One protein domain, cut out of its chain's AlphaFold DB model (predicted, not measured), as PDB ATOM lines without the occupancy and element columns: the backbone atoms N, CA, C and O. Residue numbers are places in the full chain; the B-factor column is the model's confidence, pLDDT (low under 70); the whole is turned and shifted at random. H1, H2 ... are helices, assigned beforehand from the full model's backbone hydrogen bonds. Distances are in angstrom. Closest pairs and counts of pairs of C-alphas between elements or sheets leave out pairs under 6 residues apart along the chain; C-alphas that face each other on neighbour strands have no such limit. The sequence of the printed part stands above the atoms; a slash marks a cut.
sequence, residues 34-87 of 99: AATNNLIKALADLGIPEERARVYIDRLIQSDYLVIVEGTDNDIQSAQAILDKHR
ATOM      1  N   ALA A  34     102.585 116.129 130.978       52.72
ATOM      2  CA  ALA A  34     101.916 116.876 129.913       52.72
ATOM      3  C   ALA A  34     102.582 116.729 128.525       52.72
ATOM      4  O   ALA A  34     101.885 116.736 127.512       52.72
ATOM      5  N   ALA A  35     103.909 116.556 128.457       60.91
ATOM      6  CA  ALA A  35     104.630 116.361 127.196       60.91
ATOM      7  C   ALA A  35     104.393 114.957 126.610       60.91
ATOM      8  O   ALA A  35     104.255 114.806 125.396       60.91
ATOM      9  N   THR A  36     104.266 113.941 127.472       67.94
ATOM     10  CA  THR A  36     103.970 112.552 127.090       67.94
ATOM     11  C   THR A  36     102.606 112.441 126.411       67.94
ATOM     12  O   THR A  36     102.503 111.826 125.356       67.94
ATOM     13  N   ASN A  37     101.563 113.078 126.957       74.88
ATOM     14  CA  ASN A  37     100.224 113.051 126.358       74.88
ATOM     15  C   ASN A  37     100.177 113.697 124.968       74.88
ATOM     16  O   ASN A  37      99.507 113.174 124.079       74.88
ATOM     17  N   ASN A  38     100.906 114.797 124.763       81.25
ATOM     18  CA  ASN A  38     100.979 115.438 123.453       81.25
ATOM     19  C   ASN A  38     101.683 114.540 122.423       81.25
ATOM     20  O   ASN A  38     101.256 114.454 121.276       81.25
ATOM     21  N   LEU A  39     102.726 113.820 122.846       80.62
ATOM     22  CA  LEU A  39     103.425 112.877 121.980       80.62
ATOM     23  C   LEU A  39     102.570 111.642 121.658       80.62
ATOM     24  O   LEU A  39     102.556 111.216 120.508       80.62
ATOM     25  N   ILE A  40     101.803 111.114 122.623       85.31
ATOM     26  CA  ILE A  40     100.837 110.026 122.372       85.31
ATOM     27  C   ILE A  40      99.846 110.457 121.293       85.31
ATOM     28  O   ILE A  40      99.645 109.728 120.325       85.31
ATOM     29  N   LYS A  41      99.276 111.659 121.428       83.88
ATOM     30  CA  LYS A  41      98.336 112.191 120.444       83.88
ATOM     31  C   LYS A  41      98.985 112.388 119.073       83.88
ATOM     32  O   LYS A  41      98.392 112.002 118.077       83.88
ATOM     33  N   ALA A  42     100.196 112.939 119.015       84.06
ATOM     34  CA  ALA A  42     100.902 113.127 117.749       84.06
ATOM     35  C   ALA A  42     101.150 111.794 117.023       84.06
ATOM     36  O   ALA A  42     100.995 111.717 115.810       84.06
ATOM     37  N   LEU A  43     101.492 110.731 117.759       84.38
ATOM     38  CA  LEU A  43     101.625 109.386 117.192       84.38
ATOM     39  C   LEU A  43     100.263 108.802 116.777       84.38
ATOM     40  O   LEU A  43     100.179 108.144 115.741       84.38
ATOM     41  N   ALA A  44      99.195 109.084 117.524       86.88
ATOM     42  CA  ALA A  44      97.834 108.707 117.144       86.88
ATOM     43  C   ALA A  44      97.367 109.381 115.851       86.88
ATOM     44  O   ALA A  44      96.803 108.716 114.985       86.88
ATOM     45  N   ASP A  45      97.688 110.662 115.668       83.06
ATOM     46  CA  ASP A  45      97.397 111.396 114.435       83.06
ATOM     47  C   ASP A  45      98.185 110.814 113.228       83.06
ATOM     48  O   ASP A  45      97.750 110.940 112.086       83.06
ATOM     49  N   LEU A  46      99.291 110.089 113.467       81.88
ATOM     50  CA  LEU A  46     100.026 109.308 112.454       81.88
ATOM     51  C   LEU A  46      99.443 107.902 112.203       81.88
ATOM     52  O   LEU A  46     100.002 107.139 111.418       81.88
ATOM     53  N   GLY A  47      98.332 107.541 112.850       84.38
ATOM     54  CA  GLY A  47      97.686 106.230 112.724       84.38
ATOM     55  C   GLY A  47      98.183 105.166 113.709       84.38
ATOM     56  O   GLY A  47      97.797 104.002 113.601       84.38
ATOM     57  N   ILE A  48      99.017 105.535 114.686       87.62
ATOM     58  CA  ILE A  48      99.526 104.608 115.703       87.62
ATOM     59  C   ILE A  48      98.544 104.549 116.884       87.62
ATOM     60  O   ILE A  48      98.332 105.568 117.534       87.62
ATOM     61  N   PRO A  49      97.991 103.379 117.255       90.56
ATOM     62  CA  PRO A  49      97.097 103.267 118.410       90.56
ATOM     63  C   PRO A  49      97.734 103.812 119.694       90.56
ATOM     64  O   PRO A  49      98.922 103.584 119.940       90.56
ATOM     65  N   GLU A  50      96.955 104.490 120.543       88.69
ATOM     66  CA  GLU A  50      97.475 105.142 121.754       88.69
ATOM     67  C   GLU A  50      98.194 104.163 122.697       88.69
ATOM     68  O   GLU A  50      99.212 104.513 123.305       88.69
ATOM     69  N   GLU A  51      97.723 102.913 122.787       89.75
ATOM     70  CA  GLU A  51      98.377 101.865 123.575       89.75
ATOM     71  C   GLU A  51      99.796 101.583 123.067       89.75
ATOM     72  O   GLU A  51     100.719 101.392 123.860       89.75
ATOM     73  N   ARG A  52      99.990 101.585 121.741       90.12
ATOM     74  CA  ARG A  52     101.296 101.370 121.098       90.12
ATOM     75  C   ARG A  52     102.170 102.612 121.215       90.12
ATOM     76  O   ARG A  52     103.343 102.492 121.564       90.12
ATOM     77  N   ALA A  53     101.589 103.793 121.013       89.19
ATOM     78  CA  ALA A  53     102.266 105.072 121.187       89.19
ATOM     79  C   ALA A  53     102.876 105.202 122.591       89.19
ATOM     80  O   ALA A  53     104.033 105.598 122.726       89.19
ATOM     81  N   ARG A  54     102.147 104.786 123.636       89.31
ATOM     82  CA  ARG A  54     102.658 104.783 125.014       89.31
ATOM     83  C   ARG A  54     103.902 103.905 125.173       89.31
ATOM     84  O   ARG A  54     104.884 104.362 125.744       89.31
ATOM     85  N   VAL A  55     103.899 102.699 124.600       90.44
ATOM     86  CA  VAL A  55     105.064 101.795 124.634       90.44
ATOM     87  C   VAL A  55     106.283 102.422 123.950       90.44
ATOM     88  O   VAL A  55     107.395 102.306 124.464       90.44
ATOM     89  N   TYR A  56     106.102 103.098 122.813       85.75
ATOM     90  CA  TYR A  56     107.205 103.781 122.128       85.75
ATOM     91  C   TYR A  56     107.786 104.930 122.952       85.75
ATOM     92  O   TYR A  56     109.000 105.117 122.982       85.75
ATOM     93  N   ILE A  57     106.936 105.672 123.658       84.06
ATOM     94  CA  ILE A  57     107.376 106.791 124.491       84.06
ATOM     95  C   ILE A  57     108.068 106.297 125.761       84.06
ATOM     96  O   ILE A  57     109.110 106.837 126.123       84.06
ATOM     97  N   ASP A  58     107.555 105.246 126.400       85.56
ATOM     98  CA  ASP A  58     108.205 104.632 127.562       85.56
ATOM     99  C   ASP A  58     109.621 104.153 127.209       85.56
ATOM    100  O   ASP A  58     110.563 104.362 127.971       85.56
ATOM    101  N   ARG A  59     109.793 103.578 126.012       83.69
ATOM    102  CA  ARG A  59     111.103 103.196 125.464       83.69
ATOM    103  C   ARG A  59     112.005 104.397 125.206       83.69
ATOM    104  O   ARG A  59     113.164 104.386 125.610       83.69
ATOM    105  N   LEU A  60     111.474 105.457 124.602       82.56
ATOM    106  CA  LEU A  60     112.218 106.699 124.376       82.56
ATOM    107  C   LEU A  60     112.734 107.298 125.697       82.56
ATOM    108  O   LEU A  60     113.875 107.749 125.776       82.56
ATOM    109  N   ILE A  61     111.924 107.245 126.761       80.00
ATOM    110  CA  ILE A  61     112.319 107.659 128.118       80.00
ATOM    111  C   ILE A  61     113.415 106.739 128.683       80.00
ATOM    112  O   ILE A  61     114.316 107.210 129.376       80.00
ATOM    113  N   GLN A  62     113.389 105.446 128.351       82.75
ATOM    114  CA  GLN A  62     114.438 104.474 128.688       82.75
ATOM    115  C   GLN A  62     115.720 104.623 127.847       82.75
ATOM    116  O   GLN A  62     116.623 103.801 127.968       82.75
ATOM    117  N   SER A  63     115.852 105.706 127.070       78.94
ATOM    118  CA  SER A  63     116.980 105.979 126.166       78.94
ATOM    119  C   SER A  63     117.050 105.075 124.927       78.94
ATOM    120  O   SER A  63     118.091 105.032 124.269       78.94
ATOM    121  N   ASP A  64     115.953 104.396 124.571       82.06
ATOM    122  CA  ASP A  64     115.808 103.788 123.245       82.06
ATOM    123  C   ASP A  64     115.545 104.873 122.181       82.06
ATOM    124  O   ASP A  64     115.250 106.032 122.477       82.06
ATOM    125  N   TYR A  65     115.617 104.479 120.910       80.00
ATOM    126  CA  TYR A  65     115.381 105.357 119.766       80.00
ATOM    127  C   TYR A  65     114.078 104.985 119.057       80.00
ATOM    128  O   TYR A  65     113.787 103.806 118.858       80.00
ATOM    129  N   LEU A  66     113.323 105.998 118.624       81.94
ATOM    130  CA  LEU A  66     112.140 105.836 117.780       81.94
ATOM    131  C   LEU A  66     112.448 106.329 116.363       81.94
ATOM    132  O   LEU A  66     112.884 107.467 116.179       81.94
ATOM    133  N   VAL A  67     112.207 105.476 115.369       83.62
ATOM    134  CA  VAL A  67     112.363 105.791 113.944       83.62
ATOM    135  C   VAL A  67     111.025 105.558 113.257       83.62
ATOM    136  O   VAL A  67     110.427 104.498 113.421       83.62
ATOM    137  N   ILE A  68     110.565 106.549 112.495       83.56
ATOM    138  CA  ILE A  68     109.337 106.483 111.700       83.56
ATOM    139  C   ILE A  68     109.741 106.578 110.231       83.56
ATOM    140  O   ILE A  68     110.536 107.443 109.864       83.56
ATOM    141  N   VAL A  69     109.220 105.666 109.412       84.06
ATOM    142  CA  VAL A  69     109.487 105.596 107.973       84.06
ATOM    143  C   VAL A  69     108.155 105.685 107.241       84.06
ATOM    144  O   VAL A  69     107.238 104.929 107.545       84.06
ATOM    145  N   GLU A  70     108.069 106.596 106.278       80.69
ATOM    146  CA  GLU A  70     106.928 106.758 105.380       80.69
ATOM    147  C   GLU A  70     107.413 106.564 103.942       80.69
ATOM    148  O   GLU A  70     108.498 107.021 103.575       80.69
ATOM    149  N   GLY A  71     106.631 105.861 103.130       83.44
ATOM    150  CA  GLY A  71     106.995 105.553 101.755       83.44
ATOM    151  C   GLY A  71     105.952 104.682 101.071       83.44
ATOM    152  O   GLY A  71     104.873 104.437 101.608       83.44
ATOM    153  N   THR A  72     106.280 104.215  99.871       87.44
ATOM    154  CA  THR A  72     105.442 103.261  99.135       87.44
ATOM    155  C   THR A  72     105.507 101.869  99.765       87.44
ATOM    156  O   THR A  72     106.436 101.568 100.512       87.44
ATOM    157  N   ASP A  73     104.588 100.970  99.406       87.81
ATOM    158  CA  ASP A  73     104.617  99.578  99.888       87.81
ATOM    159  C   ASP A  73     105.969  98.886  99.631       87.81
ATOM    160  O   ASP A  73     106.449  98.121 100.466       87.81
ATOM    161  N   ASN A  74     106.627  99.197  98.507       89.12
ATOM    162  CA  ASN A  74     107.958  98.672  98.186       89.12
ATOM    163  C   ASN A  74     109.041  99.214  99.135       89.12
ATOM    164  O   ASN A  74     109.946  98.472  99.535       89.12
ATOM    165  N   ASP A  75     108.951 100.492  99.510       85.19
ATOM    166  CA  ASP A  75     109.868 101.112 100.470       85.19
ATOM    167  C   ASP A  75     109.666 100.510 101.865       85.19
ATOM    168  O   ASP A  75     110.639 100.162 102.536       85.19
ATOM    169  N   ILE A  76     108.409 100.301 102.272       87.50
ATOM    170  CA  ILE A  76     108.062  99.683 103.558       87.50
ATOM    171  C   ILE A  76     108.547  98.230 103.626       87.50
ATOM    172  O   ILE A  76     109.171  97.842 104.613       87.50
ATOM    173  N   GLN A  77     108.353  97.435 102.569       91.44
ATOM    174  CA  GLN A  77     108.887  96.068 102.498       91.44
ATOM    175  C   GLN A  77     110.415  96.040 102.608       91.44
ATOM    176  O   GLN A  77     110.984  95.200 103.311       91.44
ATOM    177  N   SER A  78     111.088  96.984 101.946       88.81
ATOM    178  CA  SER A  78     112.544  97.116 102.018       88.81
ATOM    179  C   SER A  78     113.005  97.487 103.431       88.81
ATOM    180  O   SER A  78     113.955  96.895 103.948       88.81
ATOM    181  N   ALA A  79     112.311  98.420 104.088       87.31
ATOM    182  CA  ALA A  79     112.589  98.806 105.467       87.31
ATOM    183  C   ALA A  79     112.404  97.622 106.429       87.31
ATOM    184  O   ALA A  79     113.300  97.336 107.221       87.31
ATOM    185  N   GLN A  80     111.304  96.875 106.305       90.12
ATOM    186  CA  GLN A  80     111.037  95.674 107.097       90.12
ATOM    187  C   GLN A  80     112.159  94.635 106.963       90.12
ATOM    188  O   GLN A  80     112.629  94.105 107.971       90.12
ATOM    189  N   ALA A  81     112.646  94.384 105.743       91.44
ATOM    190  CA  ALA A  81     113.755  93.458 105.516       91.44
ATOM    191  C   ALA A  81     115.053  93.909 106.212       91.44
ATOM    192  O   ALA A  81     115.801  93.083 106.739       91.44
ATOM    193  N   ILE A  82     115.328  95.218 106.244       91.19
ATOM    194  CA  ILE A  82     116.492  95.783 106.943       91.19
ATOM    195  C   ILE A  82     116.324  95.651 108.463       91.19
ATOM    196  O   ILE A  82     117.247  95.192 109.137       91.19
ATOM    197  N   LEU A  83     115.159  96.014 109.006       89.94
ATOM    198  CA  LEU A  83     114.884  95.940 110.444       89.94
ATOM    199  C   LEU A  83     114.992  94.502 110.966       89.94
ATOM    200  O   LEU A  83     115.659  94.265 111.976       89.94
ATOM    201  N   ASP A  84     114.417  93.540 110.240       91.25
ATOM    202  CA  ASP A  84     114.484  92.114 110.577       91.25
ATOM    203  C   ASP A  84     115.923  91.581 110.517       91.25
ATOM    204  O   ASP A  84     116.416  90.961 111.464       91.25
ATOM    205  N   LYS A  85     116.669  91.932 109.459       93.88
ATOM    206  CA  LYS A  85     118.088  91.570 109.316       93.88
ATOM    207  C   LYS A  85     118.940  92.051 110.494       93.88
ATOM    208  O   LYS A  85     119.861  91.346 110.911       93.88
ATOM    209  N   HIS A  86     118.647  93.234 111.028       91.25
ATOM    210  CA  HIS A  86     119.348  93.798 112.183       91.25
ATOM    211  C   HIS A  86     118.761  93.369 113.536       91.25
ATOM    212  O   HIS A  86     119.254  93.815 114.572       91.25
ATOM    213  N   ARG A  87     117.759  92.476 113.547       90.06
ATOM    214  CA  ARG A  87     117.033  92.025 114.745       90.06
ATOM    215  C   ARG A  87     116.468  93.183 115.565       90.06
ATOM    216  O   ARG A  87     116.395  93.100 116.792       90.06
TER     217      ARG A  87
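Overview. This is residues 34 to 87 of the 99 residues of an uncharacterized protein of Tolypothrix sp. NIES-4075 (UniProt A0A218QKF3). Two helices, H1 and H2, pack on each other as a steeply crossed pair, and a third helix, H3, lies well away from them at the far end of an extended link, residues 62 to 72, with residues 72 to 78 and 80 to 87 standing free. The printed part has 54 residues with three named helices, in the order H1, H2, H3, and no named strand; its class is all helix. It is loose, with a radius of gyration of the C-alphas of 12.8 A, and elongated, spanning 36 by 23 by 14 A.

Along the chain. H3, the longest helix, holds residues 73 to 85 and measures 18.3 A, from C-alpha 73 at (104.617, 99.578, 99.888) to C-alpha 85 at (118.088, 91.570, 109.316). H2 holds residues 50 to 61, 16.3 A. H1 holds residues 34 to 45, 17.0 A, from C-alpha 34 at (101.916, 116.876, 129.913).

Arrangement. H3 is apart from H1 and from H2. H1 and H2 touch, their closest C-alphas being those of Ile 40 and Ala 53, 5.3 A apart. They run opposite ways at a steep tilt of 51 degrees. Every O i to N i+4 pair is within hydrogen-bond range in H3, and 7 of 8 are in H1 and in H2.

Size, cuts and confidence. The C-alphas farthest apart, of Ala 34 and Asn 74, are 37.1 A apart. The printed part has no cut. The link from H1 to H2 is tight; that from H2 to H3 is long. Residues 34 to 36 have pLDDT under 70.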